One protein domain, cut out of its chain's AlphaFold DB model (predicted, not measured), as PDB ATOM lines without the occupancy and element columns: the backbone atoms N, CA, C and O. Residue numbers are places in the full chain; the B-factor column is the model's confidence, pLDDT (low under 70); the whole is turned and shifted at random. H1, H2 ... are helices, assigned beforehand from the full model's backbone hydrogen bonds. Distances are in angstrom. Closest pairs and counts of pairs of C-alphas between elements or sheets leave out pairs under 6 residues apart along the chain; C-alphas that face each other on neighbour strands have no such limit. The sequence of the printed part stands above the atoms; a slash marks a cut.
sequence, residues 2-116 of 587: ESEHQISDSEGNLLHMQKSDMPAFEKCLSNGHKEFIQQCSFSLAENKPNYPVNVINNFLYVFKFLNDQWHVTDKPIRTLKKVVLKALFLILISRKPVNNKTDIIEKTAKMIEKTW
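What this domain is: This is residues 2 to 116 of the 587 residues of an uncharacterized protein of Desulfobacula phenolica (UniProt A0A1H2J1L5). The longest helix, H5, lies at the core and makes a helical hairpin with H6; H3 and H4, side by side and running opposite ways, pack slantwise over that pair, H3 on H5 and H4 on H6. H2 crosses near H5 at a wide angle, and H1 runs loosely along H5 and H6. The printed part has 115 residues with six named helices, H1 to H6 in chain order, and no named strand; its class is all helix. It is compact, with a radius of gyration of the C-alphas of 13.5 A, and spans 40 by 30 by 29 A.

How they stand to each other: H5, residues 75 to 93, touches H6, residues 101 to 115, at a shallow tilt of 20 degrees, opposite ways, as a helical hairpin; their closest C-alphas, of Ile 91 and Lys 101, are 6.2 A apart. H3, residues 33 to 46, touches H5 with residues 39 to 44 alone, meeting residues 88 to 93; the C-alphas of Cys 40 and Leu 92 come closest, 5.7 A, and the tilt of 38 degrees is only just steep. H4, residues 53 to 68, touches H6, closest at the C-alphas of Asn 58 and Ala 109, 5.9 A, at a steep tilt of 46 degrees. H3 and H4, also a helical hairpin, only just touch, with 3 pairs of C-alphas within 8 A, the closest those of Ile 37 and Phe 63, 6.6 A. H2, residues 22 to 30, is close to H5 but not clearly touching, about perpendicular at 73 degrees, with the C-alphas of Phe 25 and Phe 89 closest, 6.8 A. H1, residues 2 to 14, is near H5 and apart from H2, H3 and H4. In H2, H3, H4, H5 and H6 every O i to N i+4 pair is within hydrogen-bond range; in H1 1 of 9 is, and 0 of 10 O i to N i+3 pairs.

Where its parts are: H5 measures 25.9 A from first to last C-alpha, H4 22.7 A, H6 21.6 A, H1 20.1 A, H3 19.9 A and H2 12.0 A. H1 begins at C-alpha 2 (144.093, 85.621, 94.151), H5 at C-alpha 75 (136.598, 98.307, 88.242), and H6 ends at C-alpha 115 (139.448, 88.903, 81.974).

The domain as a whole: The C-alphas farthest apart, of Glu 2 and Glu 46, are 40.9 A apart. The printed part has no cut and no long link; the link from H2 to H3 is tight. Its mean pLDDT is 76.0, with residues 2 to 15, 45, 53 to 54, 56 to 57 and 115 to 116 under 70; the mean of H1 is 49.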
ATOM      1  N   GLU A   2     142.732  85.866  94.694       35.34
ATOM      2  CA  GLU A   2     144.093  85.621  94.151       35.34
ATOM      3  C   GLU A   2     144.361  86.229  92.754       35.34
ATOM      4  O   GLU A   2     145.497  86.577  92.439       35.34
ATOM      5  N   SER A   3     143.329  86.448  91.930       45.44
ATOM      6  CA  SER A   3     143.460  87.100  90.613       45.44
ATOM      7  C   SER A   3     143.662  88.622  90.676       45.44
ATOM      8  O   SER A   3     144.202  89.199  89.735       45.44
ATOM      9  N   GLU A   4     143.270  89.285  91.771       43.03
ATOM     10  CA  GLU A   4     143.415  90.743  91.916       43.03
ATOM     11  C   GLU A   4     144.838  91.157  92.324       43.03
ATOM     12  O   GLU A   4     145.300  92.212  91.895       43.03
ATOM     13  N   HIS A   5     145.564  90.323  93.080       48.16
ATOM     14  CA  HIS A   5     146.966  90.593  93.445       48.16
ATOM     15  C   HIS A   5     147.953  90.384  92.283       48.16
ATOM     16  O   HIS A   5     148.951  91.091  92.196       48.16
ATOM     17  N   GLN A   6     147.665  89.499  91.321       50.94
ATOM     18  CA  GLN A   6     148.552  89.308  90.158       50.94
ATOM     19  C   GLN A   6     148.490  90.457  89.131       50.94
ATOM     20  O   GLN A   6     149.442  90.673  88.374       50.94
ATOM     21  N   ILE A   7     147.388  91.216  89.089       50.22
ATOM     22  CA  ILE A   7     147.245  92.356  88.172       50.22
ATOM     23  C   ILE A   7     148.004  93.581  88.709       50.22
ATOM     24  O   ILE A   7     148.661  94.260  87.924       50.22
ATOM     25  N   SER A   8     148.015  93.832  90.025       50.75
ATOM     26  CA  SER A   8     148.698  95.010  90.589       50.75
ATOM     27  C   SER A   8     150.225  94.952  90.486       50.75
ATOM     28  O   SER A   8     150.857  95.976  90.231       50.75
ATOM     29  N   ASP A   9     150.831  93.768  90.608       50.69
ATOM     30  CA  ASP A   9     152.297  93.629  90.569       50.69
ATOM     31  C   ASP A   9     152.862  93.651  89.136       50.69
ATOM     32  O   ASP A   9     154.011  94.038  88.912       50.69
ATOM     33  N   SER A  10     152.044  93.307  88.133       50.50
ATOM     34  CA  SER A  10     152.412  93.419  86.712       50.50
ATOM     35  C   SER A  10     152.203  94.831  86.139       50.50
ATOM     36  O   SER A  10     152.875  95.204  85.174       50.50
ATOM     37  N   GLU A  11     151.355  95.657  86.762       52.56
ATOM     38  CA  GLU A  11     151.129  97.061  86.385       52.56
ATOM     39  C   GLU A  11     152.343  97.969  86.638       52.56
ATOM     40  O   GLU A  11     152.581  98.901  85.863       52.56
ATOM     41  N   GLY A  12     153.132  97.693  87.685       51.84
ATOM     42  CA  GLY A  12     154.216  98.576  88.136       51.84
ATOM     43  C   GLY A  12     155.390  98.718  87.161       51.84
ATOM     44  O   GLY A  12     156.008  99.777  87.098       51.84
ATOM     45  N   ASN A  13     155.670  97.694  86.348       55.94
ATOM     46  CA  ASN A  13     156.865  97.669  85.491       55.94
ATOM     47  C   ASN A  13     156.586  97.794  83.985       55.94
ATOM     48  O   ASN A  13     157.504  98.089  83.222       55.94
ATOM     49  N   LEU A  14     155.348  97.583  83.523       54.75
ATOM     50  CA  LEU A  14     155.072  97.395  82.089       54.75
ATOM     51  C   LEU A  14     154.733  98.674  81.312       54.75
ATOM     52  O   LEU A  14     154.945  98.713  80.102       54.75
ATOM     53  N   LEU A  15     154.223  99.722  81.966       63.72
ATOM     54  CA  LEU A  15     153.747 100.937  81.288       63.72
ATOM     55  C   LEU A  15     153.992 102.198  82.127       63.72
ATOM     56  O   LEU A  15     153.077 102.998  82.363       63.72
ATOM     57  N   HIS A  16     155.236 102.412  82.565       74.25
ATOM     58  CA  HIS A  16     155.629 103.707  83.117       74.25
ATOM     59  C   HIS A  16     155.693 104.749  81.994       74.25
ATOM     60  O   HIS A  16     156.737 105.040  81.412       74.25
ATOM     61  N   MET A  17     154.531 105.313  81.671       78.06
ATOM     62  CA  MET A  17     154.441 106.470  80.797       78.06
ATOM     63  C   MET A  17     155.144 107.639  81.491       78.06
ATOM     64  O   MET A  17     154.815 107.979  82.632       78.06
ATOM     65  N   GLN A  18     156.147 108.222  80.831       83.00
ATOM     66  CA  GLN A  18     156.890 109.347  81.390       83.00
ATOM     67  C   GLN A  18     155.908 110.485  81.700       83.00
ATOM     68  O   GLN A  18     154.970 110.723  80.939       83.00
ATOM     69  N   LYS A  19     156.121 111.226  82.799       80.44
ATOM     70  CA  LYS A  19     155.255 112.368  83.165       80.44
ATOM     71  C   LYS A  19     155.098 113.381  82.019       80.44
ATOM     72  O   LYS A  19     154.065 114.035  81.930       80.44
ATOM     73  N   SER A  20     156.086 113.473  81.128       83.25
ATOM     74  CA  SER A  20     156.071 114.317  79.927       83.25
ATOM     75  C   SER A  20     155.064 113.883  78.850       83.25
ATOM     76  O   SER A  20     154.655 114.724  78.055       83.25
ATOM     77  N   ASP A  21     154.622 112.622  78.830       83.31
ATOM     78  CA  ASP A  21     153.695 112.083  77.821       83.31
ATOM     79  C   ASP A  21     152.215 112.188  78.229       83.31
ATOM     80  O   ASP A  21     151.325 112.110  77.378       83.31
ATOM     81  N   MET A  22     151.939 112.419  79.519       85.81
ATOM     82  CA  MET A  22     150.577 112.542  80.058       85.81
ATOM     83  C   MET A  22     149.734 113.628  79.367       85.81
ATOM     84  O   MET A  22     148.611 113.311  78.976       85.81
ATOM     85  N   PRO A  23     150.232 114.858  79.113       86.31
ATOM     86  CA  PRO A  23     149.416 115.895  78.474       86.31
ATOM     87  C   PRO A  23     149.002 115.545  77.037       86.31
ATOM     88  O   PRO A  23     147.896 115.871  76.606       86.31
ATOM     89  N   ALA A  24     149.874 114.871  76.280       85.75
ATOM     90  CA  ALA A  24     149.582 114.459  74.908       85.75
ATOM     91  C   ALA A  24     148.578 113.296  74.868       85.75
ATOM     92  O   ALA A  24     147.666 113.297  74.038       85.75
ATOM     93  N   PHE A  25     148.709 112.351  75.802       88.94
ATOM     94  CA  PHE A  25     147.761 111.259  75.991       88.94
ATOM     95  C   PHE A  25     146.365 111.770  76.367       88.94
ATOM     96  O   PHE A  25     145.382 111.424  75.709       88.94
ATOM     97  N   GLU A  26     146.274 112.648  77.370       85.75
ATOM     98  CA  GLU A  26     145.010 113.250  77.812       85.75
ATOM     99  C   GLU A  26     144.348 114.061  76.696       85.75
ATOM    100  O   GLU A  26     143.143 113.934  76.471       85.75
ATOM    101  N   LYS A  27     145.136 114.821  75.925       85.19
ATOM    102  CA  LYS A  27     144.639 115.552  74.755       85.19
ATOM    103  C   LYS A  27     144.057 114.613  73.695       85.19
ATOM    104  O   LYS A  27     142.984 114.904  73.172       85.19
ATOM    105  N   CYS A  28     144.714 113.494  73.387       80.75
ATOM    106  CA  CYS A  28     144.191 112.530  72.409       80.75
ATOM    107  C   CYS A  28     142.881 111.893  72.888       80.75
ATOM    108  O   CYS A  28     141.923 111.822  72.122       80.75
ATOM    109  N   LEU A  29     142.804 111.498  74.163       80.44
ATOM    110  CA  LEU A  29     141.587 110.919  74.737       80.44
ATOM    111  C   LEU A  29     140.435 111.919  74.864       80.44
ATOM    112  O   LEU A  29     139.276 111.521  74.749       80.44
ATOM    113  N   SER A  30     140.729 113.208  75.064       77.50
ATOM    114  CA  SER A  30     139.702 114.256  75.169       77.50
ATOM    115  C   SER A  30     138.869 114.430  73.892       77.50
ATOM    116  O   SER A  30     137.741 114.909  73.967       77.50
ATOM    117  N   ASN A  31     139.372 113.964  72.741       72.44
ATOM    118  CA  ASN A  31     138.629 113.947  71.477       72.44
ATOM    119  C   ASN A  31     137.620 112.782  71.378       72.44
ATOM    120  O   ASN A  31     136.865 112.702  70.411       72.44
ATOM    121  N   GLY A  32     137.589 111.882  72.368       77.88
ATOM    122  CA  GLY A  32     136.701 110.722  72.419       77.88
ATOM    123  C   GLY A  32     137.352 109.418  71.940       77.88
ATOM    124  O   GLY A  32     138.309 109.403  71.169       77.88
ATOM    125  N   HIS A  33     136.814 108.284  72.400       79.94
ATOM    126  CA  HIS A  33     137.401 106.959  72.150       79.94
ATOM    127  C   HIS A  33     137.371 106.529  70.683       79.94
ATOM    128  O   HIS A  33     138.311 105.886  70.228       79.94
ATOM    129  N   LYS A  34     136.321 106.890  69.933       74.25
ATOM    130  CA  LYS A  34     136.211 106.550  68.506       74.25
ATOM    131  C   LYS A  34     137.318 107.215  67.699       74.25
ATOM    132  O   LYS A  34     137.991 106.546  66.927       74.25
ATOM    133  N   GLU A  35     137.541 108.503  67.947       72.44
ATOM    134  CA  GLU A  35     138.616 109.273  67.325       72.44
ATOM    135  C   GLU A  35     139.992 108.707  67.714       72.44
ATOM    136  O   GLU A  35     140.862 108.543  66.864       72.44
ATOM    137  N   PHE A  36     140.172 108.310  68.979       83.38
ATOM    138  CA  PHE A  36     141.398 107.652  69.435       83.38
ATOM    139  C   PHE A  36     141.660 106.318  68.709       83.38
ATOM    140  O   PHE A  36     142.748 106.118  68.168       83.38
ATOM    141  N   ILE A  37     140.666 105.421  68.641       76.38
ATOM    142  CA  ILE A  37     140.778 104.135  67.927       76.38
ATOM    143  C   ILE A  37     141.039 104.372  66.437       76.38
ATOM    144  O   ILE A  37     141.857 103.671  65.840       76.38
ATOM    145  N   GLN A  38     140.401 105.376  65.836       75.44
ATOM    146  CA  GLN A  38     140.616 105.743  64.440       75.44
ATOM    147  C   GLN A  38     142.058 106.206  64.188       75.44
ATOM    148  O   GLN A  38     142.692 105.738  63.242       75.44
ATOM    149  N   GLN A  39     142.615 107.057  65.053       73.25
ATOM    150  CA  GLN A  39     144.013 107.498  64.966       73.25
ATOM    151  C   GLN A  39     144.997 106.333  65.134       73.25
ATOM    152  O   GLN A  39     145.951 106.213  64.361       73.25
ATOM    153  N   CYS A  40     144.745 105.430  66.088       79.81
ATOM    154  CA  CYS A  40     145.518 104.196  66.230       79.81
ATOM    155  C   CYS A  40     145.425 103.314  64.978       79.81
ATOM    156  O   CYS A  40     146.442 102.789  64.531       79.81
ATOM    157  N   SER A  41     144.237 103.185  64.386       71.62
ATOM    158  CA  SER A  41     144.005 102.369  63.188       71.62
ATOM    159  C   SER A  41     144.755 102.915  61.971       71.62
ATOM    160  O   SER A  41     145.395 102.146  61.257       71.62
ATOM    161  N   PHE A  42     144.745 104.236  61.762       72.31
ATOM    162  CA  PHE A  42     145.535 104.864  60.701       72.31
ATOM    163  C   PHE A  42     147.032 104.667  60.918       72.31
ATOM    164  O   PHE A  42     147.729 104.248  59.997       72.31
ATOM    165  N   SER A  43     147.522 104.879  62.141       82.31
ATOM    166  CA  SER A  43     148.940 104.670  62.438       82.31
ATOM    167  C   SER A  43     149.368 103.209  62.254       82.31
ATOM    168  O   SER A  43     150.435 102.942  61.699       82.31
ATOM    169  N   LEU A  44     148.528 102.248  62.654       81.75
ATOM    170  CA  LEU A  44     148.781 100.827  62.419       81.75
ATOM    171  C   LEU A  44     148.826 100.504  60.921       81.75
ATOM    172  O   LEU A  44     149.690  99.743  60.501       81.75
ATOM    173  N   ALA A  45     147.935 101.089  60.116       68.12
ATOM    174  CA  ALA A  45     147.930 100.899  58.666       68.12
ATOM    175  C   ALA A  45     149.191 101.479  58.002       68.12
ATOM    176  O   ALA A  45     149.816 100.798  57.190       68.12
ATOM    177  N   GLU A  46     149.605 102.689  58.392       77.19
ATOM    178  CA  GLU A  46     150.838 103.331  57.911       77.19
ATOM    179  C   GLU A  46     152.092 102.521  58.266       77.19
ATOM    180  O   GLU A  46     153.033 102.439  57.480       77.19
ATOM    181  N   ASN A  47     152.102 101.902  59.448       79.81
ATOM    182  CA  ASN A  47     153.245 101.151  59.969       79.81
ATOM    183  C   ASN A  47     153.096  99.636  59.803       79.81
ATOM    184  O   ASN A  47     153.901  98.889  60.357       79.81
ATOM    185  N   LYS A  48     152.101  99.167  59.042       77.25
ATOM    186  CA  LYS A  48     151.812  97.740  58.849       77.25
ATOM    187  C   LYS A  48     153.056  96.913  58.476       77.25
ATOM    188  O   LYS A  48     153.214  95.847  59.062       77.25
ATOM    189  N   PRO A  49     153.970  97.376  57.596       86.19
ATOM    190  CA  PRO A  49     155.178  96.618  57.252       86.19
ATOM    191  C   PRO A  49     156.154  96.397  58.422       86.19
ATOM    192  O   PRO A  49     156.982  95.495  58.358       86.19
ATOM    193  N   ASN A  50     156.062  97.204  59.485       84.75
ATOM    194  CA  ASN A  50     156.965  97.157  60.641       84.75
ATOM    195  C   ASN A  50     156.504  96.179  61.732       84.75
ATOM    196  O   ASN A  50     157.205  96.009  62.732       84.75
ATOM    197  N   TYR A  51     155.325  95.570  61.581       76.88
ATOM    198  CA  TYR A  51     154.752  94.667  62.570       76.88
ATOM    199  C   TYR A  51     154.516  93.281  61.965       76.88
ATOM    200  O   TYR A  51     153.935  93.175  60.884       76.88
ATOM    201  N   PRO A  52     154.898  92.202  62.666       79.38
ATOM    202  CA  PRO A  52     154.514  90.859  62.255       79.38
ATOM    203  C   PRO A  52     152.986  90.661  62.335       79.38
ATOM    204  O   PRO A  52     152.289  91.335  63.098       79.38
ATOM    205  N   VAL A  53     152.444  89.717  61.560       68.81
ATOM    206  CA  VAL A  53     150.987  89.506  61.413       68.81
ATOM    207  C   VAL A  53     150.290  89.189  62.743       68.81
ATOM    208  O   VAL A  53     149.219  89.726  63.019       68.81
ATOM    209  N   ASN A  54     150.903  88.378  63.607       67.75
ATOM    210  CA  ASN A  54     150.360  88.062  64.935       67.75
ATOM    211  C   ASN A  54     150.215  89.320  65.816       67.75
ATOM    212  O   ASN A  54     149.230  89.472  66.534       67.75
ATOM    213  N   VAL A  55     151.159  90.256  65.715       74.75
ATOM    214  CA  VAL A  55     151.128  91.535  66.432       74.75
ATOM    215  C   VAL A  55     150.015  92.436  65.893       74.75
ATOM    216  O   VAL A  55     149.303  93.062  66.678       74.75
ATOM    217  N   ILE A  56     149.812  92.459  64.573       69.19
ATOM    218  CA  ILE A  56     148.687  93.168  63.942       69.19
ATOM    219  C   ILE A  56     147.350  92.609  64.452       69.19
ATOM    220  O   ILE A  56     146.477  93.386  64.837       69.19
ATOM    221  N   ASN A  57     147.207  91.285  64.532       65.94
ATOM    222  CA  ASN A  57     145.997  90.650  65.060       65.94
ATOM    223  C   ASN A  57     145.731  91.049  66.518       65.94
ATOM    224  O   ASN A  57     144.599  91.388  66.858       65.94
ATOM    225  N   ASN A  58     146.774  91.115  67.351       76.12
ATOM    226  CA  ASN A  58     146.647  91.591  68.730       76.12
ATOM    227  C   ASN A  58     146.168  93.047  68.802       76.12
ATOM    228  O   ASN A  58     145.357  93.378  69.664       76.12
ATOM    229  N   PHE A  59     146.598  93.926  67.890       77.75
ATOM    230  CA  PHE A  59     146.058  95.288  67.832       77.75
ATOM    231  C   PHE A  59     144.570  95.316  67.485       77.75
ATOM    232  O   PHE A  59     143.805  96.011  68.152       77.75
ATOM    233  N   LEU A  60     144.152  94.558  66.470       73.50
ATOM    234  CA  LEU A  60     142.747  94.499  66.056       73.50
ATOM    235  C   LEU A  60     141.857  93.944  67.174       73.50
ATOM    236  O   LEU A  60     140.792  94.492  67.458       73.50
ATOM    237  N   TYR A  61     142.339  92.908  67.855       72.50
ATOM    238  CA  TYR A  61     141.706  92.325  69.033       72.50
ATOM    239  C   TYR A  61     141.513  93.360  70.149       72.50
ATOM    240  O   TYR A  61     140.417  93.531  70.686       72.50
ATOM    241  N   VAL A  62     142.564  94.128  70.439       79.25
ATOM    242  CA  VAL A  62     142.539  95.208  71.427       79.25
ATOM    243  C   VAL A  62     141.579  96.339  71.017       79.25
ATOM    244  O   VAL A  62     140.891  96.898  71.874       79.25
ATOM    245  N   PHE A  63     141.480  96.673  69.726       78.81
ATOM    246  CA  PHE A  63     140.520  97.670  69.233       78.81
ATOM    247  C   PHE A  63     139.071  97.215  69.410       78.81
ATOM    248  O   PHE A  63     138.250  98.008  69.876       78.81
ATOM    249  N   LYS A  64     138.764  95.949  69.095       77.44
ATOM    250  CA  LYS A  64     137.429  95.375  69.319       77.44
ATOM    251  C   LYS A  64     137.066  95.406  70.802       77.44
ATOM    252  O   LYS A  64     136.006  95.920  71.143       77.44
ATOM    253  N   PHE A  65     137.978  94.977  71.680       83.38
ATOM    254  CA  PHE A  65     137.784  95.075  73.130       83.38
ATOM    255  C   PHE A  65     137.414  96.500  73.562       83.38
ATOM    256  O   PHE A  65     136.430  96.698  74.273       83.38
ATOM    257  N   LEU A  66     138.172  97.509  73.116       79.69
ATOM    258  CA  LEU A  66     137.889  98.899  73.479       79.69
ATOM    259  C   LEU A  66     136.535  99.384  72.974       79.69
ATOM    260  O   LEU A  66     135.885 100.138  73.690       79.69
ATOM    261  N   ASN A  67     136.141  98.998  71.762       74.50
ATOM    262  CA  ASN A  67     134.872  99.399  71.171       74.50
ATOM    263  C   ASN A  67     133.685  98.770  71.914       74.50
ATOM    264  O   ASN A  67     132.742  99.473  72.275       74.50
ATOM    265  N   ASP A  68     133.766  97.471  72.197       76.88
ATOM    266  CA  ASP A  68     132.651  96.700  72.749       76.88
ATOM    267  C   ASP A  68     132.504  96.935  74.259       76.88
ATOM    268  O   ASP A  68     131.401  97.092  74.780       76.88
ATOM    269  N   GLN A  69     133.626  97.053  74.972       82.88
ATOM    270  CA  GLN A  69     133.644  97.221  76.426       82.88
ATOM    271  C   GLN A  69     133.744  98.690  76.857       82.88
ATOM    272  O   GLN A  69     133.929  98.973  78.047       82.88
ATOM    273  N   TRP A  70     133.620  99.658  75.933       82.25
ATOM    274  CA  TRP A  70     133.793 101.081  76.260       82.25
ATOM    275  C   TRP A  70     132.853 101.539  77.380       82.25
ATOM    276  O   TRP A  70     133.289 102.207  78.324       82.25
ATOM    277  N   HIS A  71     131.587 101.126  77.301       78.81
ATOM    278  CA  HIS A  71     130.511 101.541  78.201       78.81
ATOM    279  C   HIS A  71     130.545 100.858  79.576       78.81
ATOM    280  O   HIS A  71     129.974 101.386  80.524       78.81
ATOM    281  N   VAL A  72     131.242  99.728  79.712       77.25
ATOM    282  CA  VAL A  72     131.256  98.942  80.953       77.25
ATOM    283  C   VAL A  72     132.107  99.624  82.028       77.25
ATOM    284  O   VAL A  72     133.283  99.923  81.810       77.25
ATOM    285  N   THR A  73     131.538  99.906  83.199       78.50
ATOM    286  CA  THR A  73     132.198 100.705  84.251       78.50
ATOM    287  C   THR A  73     132.862  99.891  85.358       78.50
ATOM    288  O   THR A  73     133.482 100.487  86.243       78.50
ATOM    289  N   ASP A  74     132.784  98.560  85.299       81.56
ATOM    290  CA  ASP A  74     133.345  97.671  86.319       81.56
ATOM    291  C   ASP A  74     134.830  97.930  86.553       81.56
ATOM    292  O   ASP A  74     135.610  98.133  85.616       81.56
ATOM    293  N   LYS A  75     135.238  97.935  87.828       75.81
ATOM    294  CA  LYS A  75     136.598  98.307  88.242       75.81
ATOM    295  C   LYS A  75     137.687  97.525  87.479       75.81
ATOM    296  O   LYS A  75     138.588  98.203  86.983       75.81
ATOM    297  N   PRO A  76     137.608  96.189  87.299       75.62
ATOM    298  CA  PRO A  76     138.617  95.434  86.547       75.62
ATOM    299  C   PRO A  76     138.702  95.859  85.073       75.62
ATOM    300  O   PRO A  76     139.784  96.161  84.573       75.62
ATOM    301  N   ILE A  77     137.552  95.990  84.401       75.62
ATOM    302  CA  ILE A  77     137.465  96.371  82.982       75.62
ATOM    303  C   ILE A  77     137.923  97.819  82.783       75.62
ATOM    304  O   ILE A  77     138.649  98.133  81.841       75.62
ATOM    305  N   ARG A  78     137.567  98.726  83.696       80.69
ATOM    306  CA  ARG A  78     138.015 100.123  83.676       80.69
ATOM    307  C   ARG A  78     139.531 100.239  83.827       80.69
ATOM    308  O   ARG A  78     140.140 101.067  83.147       80.69
ATOM    309  N   THR A  79     140.133  99.449  84.710       79.00
ATOM    310  CA  THR A  79     141.589  99.405  84.894       79.00
ATOM    311  C   THR A  79     142.276  98.868  83.640       79.00
ATOM    312  O   THR A  79     143.160  99.530  83.095       79.00
ATOM    313  N   LEU A  80     141.778  97.760  83.091       81.38
ATOM    314  CA  LEU A  80     142.297  97.172  81.858       81.38
ATOM    315  C   LEU A  80     142.186  98.120  80.655       81.38
ATOM    316  O   LEU A  80     143.152  98.292  79.916       81.38
ATOM    317  N   LYS A  81     141.061  98.829  80.492       86.25
ATOM    318  CA  LYS A  81     140.911  99.862  79.451       86.25
ATOM    319  C   LYS A  81     141.975 100.950  79.564       86.25
ATOM    320  O   LYS A  81     142.521 101.373  78.551       86.25
ATOM    321  N   LYS A  82     142.321 101.395  80.777       85.50
ATOM    322  CA  LYS A  82     143.394 102.387  80.970       85.50
ATOM    323  C   LYS A  82     144.759 101.847  80.538       85.50
ATOM    324  O   LYS A  82     145.510 102.585  79.903       85.50
ATOM    325  N   VAL A  83     145.069 100.592  80.869       86.19
ATOM    326  CA  VAL A  83     146.305  99.896  80.456       86.19
ATOM    327  C   VAL A  83     146.379  99.814  78.930       86.19
ATOM    328  O   VAL A  83     147.352 100.270  78.330       86.19
ATOM    329  N   VAL A  84     145.299  99.349  78.304       86.88
ATOM    330  CA  VAL A  84     145.156  99.234  76.850       86.88
ATOM    331  C   VAL A  84     145.349 100.579  76.145       86.88
ATOM    332  O   VAL A  84     146.156 100.685  75.222       86.88
ATOM    333  N   LEU A  85     144.644 101.625  76.583       89.19
ATOM    334  CA  LEU A  85     144.731 102.950  75.963       89.19
ATOM    335  C   LEU A  85     146.156 103.512  76.038       89.19
ATOM    336  O   LEU A  85     146.648 104.070  75.060       89.19
ATOM    337  N   LYS A  86     146.843 103.334  77.174       90.06
ATOM    338  CA  LYS A  86     148.242 103.756  77.331       90.06
ATOM    339  C   LYS A  86     149.177 102.981  76.405       90.06
ATOM    340  O   LYS A  86     150.021 103.598  75.763       90.06
ATOM    341  N   ALA A  87     149.012 101.661  76.303       87.38
ATOM    342  CA  ALA A  87     149.813 100.826  75.409       87.38
ATOM    343  C   ALA A  87     149.640 101.249  73.940       87.38
ATOM    344  O   ALA A  87     150.628 101.502  73.251       87.38
ATOM    345  N   LEU A  88     148.397 101.419  73.480       88.19
ATOM    346  CA  LEU A  88     148.105 101.869  72.117       88.19
ATOM    347  C   LEU A  88     148.668 103.263  71.831       88.19
ATOM    348  O   LEU A  88     149.263 103.483  70.775       88.19
ATOM    349  N   PHE A  89     148.528 104.194  72.776       92.06
ATOM    350  CA  PHE A  89     149.085 105.534  72.633       92.06
ATOM    351  C   PHE A  89     150.611 105.495  72.509       92.06
ATOM    352  O   PHE A  89     151.168 106.107  71.599       92.06
ATOM    353  N   LEU A  90     151.288 104.748  73.384       88.81
ATOM    354  CA  LEU A  90     152.745 104.639  73.378       88.81
ATOM    355  C   LEU A  90     153.283 103.955  72.117       88.81
ATOM    356  O   LEU A  90     154.332 104.347  71.611       88.81
ATOM    357  N   ILE A  91     152.584 102.938  71.610       88.56
ATOM    358  CA  ILE A  91     153.076 102.157  70.475       88.56
ATOM    359  C   ILE A  91     152.746 102.832  69.139       88.56
ATOM    360  O   ILE A  91     153.628 102.916  68.281       88.56
ATOM    361  N   LEU A  92     151.511 103.316  68.969       87.94
ATOM    362  CA  LEU A  92     150.992 103.775  67.678       87.94
ATOM    363  C   LEU A  92     150.964 105.302  67.541       87.94
ATOM    364  O   LEU A  92     151.149 105.804  66.437       87.94
ATOM    365  N   ILE A  93     150.759 106.067  68.616       88.88
ATOM    366  CA  ILE A  93     150.564 107.527  68.504       88.88
ATOM    367  C   ILE A  93     151.838 108.302  68.846       88.88
ATOM    368  O   ILE A  93     152.255 109.164  68.076       88.88
ATOM    369  N   SER A  94     152.492 108.001  69.970       86.38
ATOM    370  CA  SER A  94     153.640 108.785  70.447       86.38
ATOM    371  C   SER A  94     154.902 108.597  69.597       86.38
ATOM    372  O   SER A  94     155.832 109.394  69.703       86.38
ATOM    373  N   ARG A  95     154.946 107.535  68.772       75.62
ATOM    374  CA  ARG A  95     156.078 107.117  67.919       75.62
ATOM    375  C   ARG A  95     157.421 107.003  68.659       75.62
ATOM    376  O   ARG A  95     158.457 106.840  68.017       75.62
ATOM    377  N   LYS A  96     157.428 107.025  69.997       76.06
ATOM    378  CA  LYS A  96     158.651 106.867  70.784       76.06
ATOM    379  C   LYS A  96     159.225 105.453  70.600       76.06
ATOM    380  O   LYS A  96     158.469 104.493  70.382       76.06
ATOM    381  N   PRO A  97     160.557 105.297  70.666       72.75
ATOM    382  CA  PRO A  97     161.171 103.984  70.761       72.75
ATOM    383  C   PRO A  97     160.791 103.397  72.120       72.75
ATOM    384  O   PRO A  97     161.245 103.846  73.168       72.75
ATOM    385  N   VAL A  98     159.887 102.428  72.096       79.19
ATOM    386  CA  VAL A  98     159.553 101.608  73.255       79.19
ATOM    387  C   VAL A  98     160.279 100.291  73.040       79.19
ATOM    388  O   VAL A  98     160.082  99.651  72.004       79.19
ATOM    389  N   ASN A  99     161.142  99.904  73.975       74.25
ATOM    390  CA  ASN A  99     161.770  98.589  73.921       74.25
ATOM    391  C   ASN A  99     160.661  97.538  74.069       74.25
ATOM    392  O   ASN A  99     159.831  97.637  74.971       74.25
ATOM    393  N   ASN A 100     160.623  96.576  73.147       82.44
ATOM    394  CA  ASN A 100     159.656  95.477  73.115       82.44
ATOM    395  C   ASN A 100     158.179  95.902  72.946       82.44
ATOM    396  O   ASN A 100     157.294  95.444  73.670       82.44
ATOM    397  N   LYS A 101     157.882  96.745  71.941       82.06
ATOM    398  CA  LYS A 101     156.495  97.097  71.535       82.06
ATOM    399  C   LYS A 101     155.593  95.868  71.363       82.06
ATOM    400  O   LYS A 101     154.425  95.906  71.739       82.06
ATOM    401  N   THR A 102     156.149  94.802  70.797       81.19
ATOM    402  CA  THR A 102     155.483  93.517  70.549       81.19
ATOM    403  C   THR A 102     155.101  92.809  71.847       81.19
ATOM    404  O   THR A 102     153.954  92.402  72.001       81.19
ATOM    405  N   ASP A 103     156.001  92.765  72.831       82.88
ATOM    406  CA  ASP A 103     155.729  92.119  74.121       82.88
ATOM    407  C   ASP A 103     154.630  92.852  74.892       82.88
ATOM    408  O   ASP A 103     153.815  92.223  75.564       82.88
ATOM    409  N   ILE A 104     154.601  94.187  74.817       83.31
ATOM    410  CA  ILE A 104     153.589  94.999  75.503       83.31
ATOM    411  C   ILE A 104     152.199  94.697  74.944       83.31
ATOM    412  O   ILE A 104     151.267  94.469  75.719       83.31
ATOM    413  N   ILE A 105     152.044  94.673  73.617       84.31
ATOM    414  CA  ILE A 105     150.740  94.405  73.000       84.31
ATOM    415  C   ILE A 105     150.323  92.939  73.167       84.31
ATOM    416  O   ILE A 105     149.159  92.684  73.461       84.31
ATOM    417  N   GLU A 106     151.259  91.988  73.104       83.25
ATOM    418  CA  GLU A 106     150.991  90.571  73.393       83.25
ATOM    419  C   GLU A 106     150.554  90.343  74.843       83.25
ATOM    420  O   GLU A 106     149.572  89.646  75.095       83.25
ATOM    421  N   LYS A 107     151.245  90.950  75.814       84.56
ATOM    422  CA  LYS A 107     150.852  90.876  77.229       84.56
ATOM    423  C   LYS A 107     149.489  91.512  77.457       84.56
ATOM    424  O   LYS A 107     148.676  90.946  78.181       84.56
ATOM    425  N   THR A 108     149.223  92.645  76.811       78.06
ATOM    426  CA  THR A 108     147.926  93.326  76.892       78.06
ATOM    427  C   THR A 108     146.805  92.452  76.322       78.06
ATOM    428  O   THR A 108     145.776  92.296  76.973       78.06
ATOM    429  N   ALA A 109     147.013  91.825  75.159       76.94
ATOM    430  CA  ALA A 109     146.053  90.896  74.566       76.94
ATOM    431  C   ALA A 109     145.787  89.688  75.483       76.94
ATOM    432  O   ALA A 109     144.633  89.382  75.757       76.94
ATOM    433  N   LYS A 110     146.833  89.086  76.070       82.12
ATOM    434  CA  LYS A 110     146.695  87.995  77.057       82.12
ATOM    435  C   LYS A 110     145.978  88.427  78.342       82.12
ATOM    436  O   LYS A 110     145.273  87.630  78.954       82.12
ATOM    437  N   MET A 111     146.168  89.668  78.797       77.50
ATOM    438  CA  MET A 111     145.434  90.207  79.953       77.50
ATOM    439  C   MET A 111     143.946  90.350  79.643       77.50
ATOM    440  O   MET A 111     143.124  89.963  80.473       77.50
ATOM    441  N   ILE A 112     143.620  90.864  78.454       76.81
ATOM    442  CA  ILE A 112     142.247  90.919  77.953       76.81
ATOM    443  C   ILE A 112     141.662  89.508  77.896       76.81
ATOM    444  O   ILE A 112     140.628  89.284  78.501       76.81
ATOM    445  N   GLU A 113     142.353  88.544  77.294       73.44
ATOM    446  CA  GLU A 113     141.895  87.153  77.177       73.44
ATOM    447  C   GLU A 113     141.551  86.509  78.533       73.44
ATOM    448  O   GLU A 113     140.559  85.797  78.662       73.44
ATOM    449  N   LYS A 114     142.328  86.801  79.583       76.31
ATOM    450  CA  LYS A 114     142.077  86.285  80.942       76.31
ATOM    451  C   LYS A 114     140.862  86.897  81.637       76.31
ATOM    452  O   LYS A 114     140.331  86.295  82.566       76.31
ATOM    453  N   THR A 115     140.491  88.122  81.278       67.06
ATOM    454  CA  THR A 115     139.448  88.903  81.974       67.06
ATOM    455  C   THR A 115     138.189  89.094  81.144       67.06
ATOM    456  O   THR A 115     137.133  89.399  81.695       67.06
ATOM    457  N   TRP A 116     138.287  88.890  79.838       66.06
ATOM    458  CA  TRP A 116     137.210  88.972  78.879       66.06
ATOM    459  C   TRP A 116     137.030  87.595  78.251       66.06
ATOM    460  O   TRP A 116     137.813  87.169  77.404       66.06
TER     461      TRP A 116